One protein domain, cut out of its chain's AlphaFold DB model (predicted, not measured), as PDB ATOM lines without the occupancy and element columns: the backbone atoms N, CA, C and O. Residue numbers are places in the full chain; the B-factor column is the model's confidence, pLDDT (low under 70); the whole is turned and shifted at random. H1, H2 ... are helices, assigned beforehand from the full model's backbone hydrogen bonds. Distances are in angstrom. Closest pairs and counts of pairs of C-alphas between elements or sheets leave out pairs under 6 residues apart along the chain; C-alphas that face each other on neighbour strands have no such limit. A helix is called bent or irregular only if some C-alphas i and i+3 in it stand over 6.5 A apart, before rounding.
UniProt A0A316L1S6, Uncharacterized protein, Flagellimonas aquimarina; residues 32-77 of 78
ATOM      1  N   PRO A  32     106.459  99.429  86.561       97.38
ATOM      2  CA  PRO A  32     105.768  98.453  85.720       97.38
ATOM      3  C   PRO A  32     105.545  97.104  86.420       97.38
ATOM      4  O   PRO A  32     104.450  96.556  86.357       97.38
ATOM      5  N   GLU A  33     106.530  96.616  87.179       97.88
ATOM      6  CA  GLU A  33     106.438  95.358  87.931       97.88
ATOM      7  C   GLU A  33     105.380  95.437  89.035       97.88
ATOM      8  O   GLU A  33     104.648  94.480  89.294       97.88
ATOM      9  N   THR A  34     105.273  96.599  89.686       96.81
ATOM     10  CA  THR A  34     104.245  96.837  90.703       96.81
ATOM     11  C   THR A  34     102.860  96.843  90.065       96.81
ATOM     12  O   THR A  34     101.954  96.206  90.593       96.81
ATOM     13  N   ILE A  35     102.693  97.518  88.922       97.62
ATOM     14  CA  ILE A  35     101.425  97.556  88.178       97.62
ATOM     15  C   ILE A  35     101.016  96.139  87.760       97.62
ATOM     16  O   ILE A  35      99.886  95.732  88.028       97.62
ATOM     17  N   GLU A  36     101.940  95.366  87.189       97.62
ATOM     18  CA  GLU A  36     101.681  93.996  86.738       97.62
ATOM     19  C   GLU A  36     101.274  93.074  87.891       97.62
ATOM     20  O   GLU A  36     100.333  92.289  87.775       97.62
ATOM     21  N   LYS A  37     101.901  93.218  89.063       97.38
ATOM     22  CA  LYS A  37     101.535  92.462  90.271       97.38
ATOM     23  C   LYS A  37     100.085  92.688  90.717       97.38
ATOM     24  O   LYS A  37      99.489  91.775  91.288       97.38
ATOM     25  N   TYR A  38      99.531  93.888  90.538       96.00
ATOM     26  CA  TYR A  38      98.123  94.152  90.859       96.00
ATOM     27  C   TYR A  38      97.203  93.709  89.722       96.00
ATOM     28  O   TYR A  38      96.205  93.038  89.977       96.00
ATOM     29  N   ASN A  39      97.574  94.016  88.478       96.81
ATOM     30  CA  ASN A  39      96.790  93.674  87.297       96.81
ATOM     31  C   ASN A  39      96.621  92.155  87.115       96.81
ATOM     32  O   ASN A  39      95.531  91.698  86.797       96.81
ATOM     33  N   SER A  40      97.662  91.363  87.375       97.56
ATOM     34  CA  SER A  40      97.611  89.896  87.259       97.56
ATOM     35  C   SER A  40      96.715  89.212  88.299       97.56
ATOM     36  O   SER A  40      96.268  88.091  88.069       97.56
ATOM     37  N   LYS A  41      96.431  89.859  89.438       96.50
ATOM     38  CA  LYS A  41      95.565  89.296  90.490       96.50
ATOM     39  C   LYS A  41      94.082  89.465  90.186       96.50
ATOM     40  O   LYS A  41      93.302  88.560  90.454       96.50
ATOM     41  N   ASP A  42      93.712  90.638  89.688       96.25
ATOM     42  CA  ASP A  42      92.342  90.995  89.327       96.25
ATOM     43  C   ASP A  42      92.381  92.172  88.344       96.25
ATOM     44  O   ASP A  42      92.310  93.340  88.731       96.25
ATOM     45  N   SER A  43      92.556  91.866  87.059       96.50
ATOM     46  CA  SER A  43      92.738  92.895  86.029       96.50
ATOM     47  C   SER A  43      91.506  93.789  85.892       96.50
ATOM     48  O   SER A  43      91.618  95.016  85.799       96.50
ATOM     49  N   GLU A  44      90.314  93.189  85.924       97.62
ATOM     50  CA  GLU A  44      89.069  93.931  85.770       97.62
ATOM     51  C   GLU A  44      88.789  94.803  86.997       97.62
ATOM     52  O   GLU A  44      88.492  95.994  86.843       97.62
ATOM     53  N   GLY A  45      88.923  94.254  88.207       97.81
ATOM     54  CA  GLY A  45      88.741  95.005  89.444       97.81
ATOM     55  C   GLY A  45      89.764  96.123  89.591       97.81
ATOM     56  O   GLY A  45      89.380  97.256  89.891       97.81
ATOM     57  N   PHE A  46      91.038  95.865  89.278       97.19
ATOM     58  CA  PHE A  46      92.082  96.886  89.319       97.19
ATOM     59  C   PHE A  46      91.791  98.028  88.337       97.19
ATOM     60  O   PHE A  46      91.808  99.199  88.725       97.19
ATOM     61  N   ARG A  47      91.418  97.720  87.087       97.31
ATOM     62  CA  ARG A  47      91.042  98.742  86.096       97.31
ATOM     63  C   ARG A  47      89.822  99.554  86.539       97.31
ATOM     64  O   ARG A  47      89.850 100.785  86.458       97.31
ATOM     65  N   LYS A  48      88.762  98.890  87.017       98.12
ATOM     66  CA  LYS A  48      87.553  99.557  87.533       98.12
ATOM     67  C   LYS A  48      87.874 100.444  88.729       98.12
ATOM     68  O   LYS A  48      87.341 101.546  88.830       98.12
ATOM     69  N   GLU A  49      88.751  99.996  89.621       97.44
ATOM     70  CA  GLU A  49      89.161 100.769  90.786       97.44
ATOM     71  C   GLU A  49      89.895 102.051  90.385       97.44
ATOM     72  O   GLU A  49      89.552 103.122  90.894       97.44
ATOM     73  N   ILE A  50      90.870 101.965  89.473       97.56
ATOM     74  CA  ILE A  50      91.598 103.142  88.984       97.56
ATOM     75  C   ILE A  50      90.632 104.139  88.341       97.56
ATOM     76  O   ILE A  50      90.654 105.314  88.713       97.56
ATOM     77  N   GLN A  51      89.730 103.682  87.466       98.19
ATOM     78  CA  GLN A  51      88.739 104.566  86.847       98.19
ATOM     79  C   GLN A  51      87.823 105.215  87.891       98.19
ATOM     80  O   GLN A  51      87.659 106.431  87.901       98.19
ATOM     81  N   ARG A  52      87.297 104.434  88.842       98.31
ATOM     82  CA  ARG A  52      86.444 104.947  89.925       98.31
ATOM     83  C   ARG A  52      87.154 106.017  90.761       98.31
ATOM     84  O   ARG A  52      86.520 106.984  91.182       98.31
ATOM     85  N   ARG A  53      88.451 105.841  91.042       97.88
ATOM     86  CA  ARG A  53      89.263 106.822  91.784       97.88
ATOM     87  C   ARG A  53      89.471 108.104  90.976       97.88
ATOM     88  O   ARG A  53      89.355 109.179  91.557       97.88
ATOM     89  N   LEU A  54      89.736 107.999  89.671       97.69
ATOM     90  CA  LEU A  54      89.842 109.157  88.776       97.69
ATOM     91  C   LEU A  54      88.521 109.937  88.724       97.69
ATOM     92  O   LEU A  54      88.509 111.128  89.027       97.69
ATOM     93  N   ASP A  55      87.399 109.250  88.497       98.06
ATOM     94  CA  ASP A  55      86.068 109.870  88.461       98.06
ATOM     95  C   ASP A  55      85.725 110.588  89.775       98.06
ATOM     96  O   ASP A  55      85.078 111.639  89.787       98.06
ATOM     97  N   TYR A  56      86.134 110.011  90.910       98.31
ATOM     98  CA  TYR A  56      85.945 110.628  92.219       98.31
ATOM     99  C   TYR A  56      86.781 111.904  92.374       98.31
ATOM    100  O   TYR A  56      86.258 112.918  92.839       98.31
ATOM    101  N   LEU A  57      88.056 111.876  91.968       97.56
ATOM    102  CA  LEU A  57      88.941 113.043  92.025       97.56
ATOM    103  C   LEU A  57      88.411 114.200  91.174       97.56
ATOM    104  O   LEU A  57      88.378 115.332  91.659       97.56
ATOM    105  N   ASP A  58      87.930 113.916  89.965       96.62
ATOM    106  CA  ASP A  58      87.370 114.934  89.074       96.62
ATOM    107  C   ASP A  58      86.119 115.578  89.673       96.62
ATOM    108  O   ASP A  58      86.005 116.806  89.739       96.62
ATOM    109  N   LYS A  59      85.196 114.763  90.200       97.62
ATOM    110  CA  LYS A  59      83.988 115.267  90.872       97.62
ATOM    111  C   LYS A  59      84.336 116.139  92.077       97.62
ATOM    112  O   LYS A  59      83.746 117.206  92.249       97.62
ATOM    113  N   GLU A  60      85.291 115.718  92.903       97.94
ATOM    114  CA  GLU A  60      85.719 116.491  94.072       97.94
ATOM    115  C   GLU A  60      86.425 117.795  93.689       97.94
ATOM    116  O   GLU A  60      86.176 118.836  94.306       97.94
ATOM    117  N   TYR A  61      87.256 117.777  92.645       97.38
ATOM    118  CA  TYR A  61      87.872 118.983  92.104       97.38
ATOM    119  C   TYR A  61      86.813 119.980  91.618       97.38
ATOM    120  O   TYR A  61      86.838 121.147  92.019       97.38
ATOM    121  N   VAL A  62      85.840 119.521  90.822       98.00
ATOM    122  CA  VAL A  62      84.756 120.363  90.294       98.00
ATOM    123  C   VAL A  62      83.946 120.996  91.425       98.00
ATOM    124  O   VAL A  62      83.755 122.212  91.422       98.00
ATOM    125  N   LYS A  63      83.532 120.218  92.435       98.31
ATOM    126  CA  LYS A  63      82.794 120.745  93.600       98.31
ATOM    127  C   LYS A  63      83.576 121.837  94.329       98.31
ATOM    128  O   LYS A  63      83.034 122.908  94.609       98.31
ATOM    129  N   LYS A  64      84.858 121.588  94.625       98.38
ATOM    130  CA  LYS A  64      85.725 122.564  95.306       98.38
ATOM    131  C   LYS A  64      85.905 123.826  94.467       98.38
ATOM    132  O   LYS A  64      85.813 124.925  95.005       98.38
ATOM    133  N   ARG A  65      86.095 123.677  93.153       98.19
ATOM    134  CA  ARG A  65      86.220 124.801  92.219       98.19
ATOM    135  C   ARG A  65      84.950 125.650  92.181       98.19
ATOM    136  O   ARG A  65      85.062 126.863  92.306       98.19
ATOM    137  N   ILE A  66      83.764 125.042  92.083       98.62
ATOM    138  CA  ILE A  66      82.476 125.762  92.128       98.62
ATOM    139  C   ILE A  66      82.347 126.558  93.430       98.62
ATOM    140  O   ILE A  66      82.023 127.741  93.387       98.62
ATOM    141  N   LYS A  67      82.662 125.948  94.582       98.44
ATOM    142  CA  LYS A  67      82.600 126.629  95.885       98.44
ATOM    143  C   LYS A  67      83.511 127.858  95.940       98.44
ATOM    144  O   LYS A  67      83.082 128.909  96.406       98.44
ATOM    145  N   LEU A  68      84.750 127.738  95.462       98.44
ATOM    146  CA  LEU A  68      85.700 128.853  95.437       98.44
ATOM    147  C   LEU A  68      85.265 129.962  94.472       98.44
ATOM    148  O   LEU A  68      85.354 131.133  94.824       98.44
ATOM    149  N   LEU A  69      84.758 129.603  93.289       98.06
ATOM    150  CA  LEU A  69      84.237 130.570  92.321       98.06
ATOM    151  C   LEU A  69      83.024 131.324  92.872       98.06
ATOM    152  O   LEU A  69      82.949 132.535  92.713       98.06
ATOM    153  N   HIS A  70      82.116 130.631  93.561       98.12
ATOM    154  CA  HIS A  70      80.981 131.269  94.220       98.12
ATOM    155  C   HIS A  70      81.436 132.276  95.286       98.12
ATOM    156  O   HIS A  70      80.972 133.409  95.286       98.12
ATOM    157  N   ILE A  71      82.395 131.908  96.145       98.00
ATOM    158  CA  ILE A  71      82.967 132.839  97.135       98.00
ATOM    159  C   ILE A  71      83.584 134.058  96.440       98.00
ATOM    160  O   ILE A  71      83.338 135.189  96.846       98.00
ATOM    161  N   GLN A  72      84.366 133.840  95.380       97.56
ATOM    162  CA  GLN A  72      84.995 134.919  94.620       97.56
ATOM    163  C   GLN A  72      83.967 135.867  93.990       97.56
ATOM    164  O   GLN A  72      84.222 137.064  93.905       97.56
ATOM    165  N   ASP A  73      82.832 135.340  93.539       97.88
ATOM    166  CA  ASP A  73      81.736 136.131  92.989       97.88
ATOM    167  C   ASP A  73      81.091 137.016  94.062       97.88
ATOM    168  O   ASP A  73      80.992 138.225  93.879       97.88
ATOM    169  N   GLN A  74      80.781 136.443  95.230       97.38
ATOM    170  CA  GLN A  74      80.218 137.193  96.356       97.38
ATOM    171  C   GLN A  74      81.163 138.293  96.854       97.38
ATOM    172  O   GLN A  74      80.711 139.390  97.161       97.38
ATOM    173  N   LEU A  75      82.476 138.040  96.876       96.06
ATOM    174  CA  LEU A  75      83.478 139.030  97.287       96.06
ATOM    175  C   LEU A  75      83.547 140.272  96.386       96.06
ATOM    176  O   LEU A  75      84.065 141.283  96.833       96.06
ATOM    177  N   LYS A  76      83.044 140.229  95.145       91.38
ATOM    178  CA  LYS A  76      82.967 141.422  94.277       91.38
ATOM    179  C   LYS A  76      81.812 142.354  94.640       91.38
ATOM    180  O   LYS A  76      81.764 143.474  94.140       91.38
ATOM    181  N   SER A  77      80.851 141.861  95.415       78.56
ATOM    182  CA  SER A  77      79.670 142.606  95.854       78.56
ATOM    183  C   SER A  77      79.847 143.251  97.235       78.56
ATOM    184  O   SER A  77      78.910 143.893  97.708       78.56
TER     185      SER A  77
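Overview. This is residues 32 to 77 of the 78 residues of an uncharacterized protein of Flagellimonas aquimarina (UniProt A0A316L1S6). One long, straight helix, H2, makes nearly the whole length of this domain, and a short helix, H1, meets it near one end at close to a right angle, so that the two form an L with one long and one short arm. The corner of the L is a tight turn of three residues, and most of H2 sticks out alone. The printed part has 46 residues with two named helices, H1 then H2 along the chain, and no named strand; the class is all helix. The whole is extended, with a radius of gyration of the C-alphas of 18.0 A, and the C-alphas span 56 by 17 by 6 A, a rod in outline.

Arrangement. H2, residues 43 to 77, is the longest helix. H1, residues 32 to 39, and H2 touch only at the corner by their link, and only just, with 3 pairs of C-alphas within 8 A. The closest C-alphas of the two are those of Asn 39 and Phe 46, 6.0 A apart. H2 touches H1 with residues 46 to 47 alone. Their lines stand about perpendicular, at 79 degrees, and their centres are 27.2 A apart. Residues 48 to 77 of H2 stand free, as do residues 40 to 45, of which 43 to 45 belong to H2. In H1 every O i to N i+4 pair is within hydrogen-bond range; in H2 29 of 31 are.

Along the chain. H2 begins with C-alpha 43 at (92.738, 92.895, 86.029) and ends with C-alpha 77 at (79.670, 142.606, 95.854), 52.3 A from first to last C-alpha. H1 begins with C-alpha 32 at (105.768, 98.453, 85.720) and measures 10.3 A from first to last C-alpha. Neither helix is bent or irregular.

Size, cuts and confidence. The two C-alphas farthest apart are those of Ser 40 and Ser 77, at 56.3 A. The printed part has no cut, and the link from H1 to H2 is tight. The mean pLDDT of the printed part is 97.1, and no printed residue is under 70.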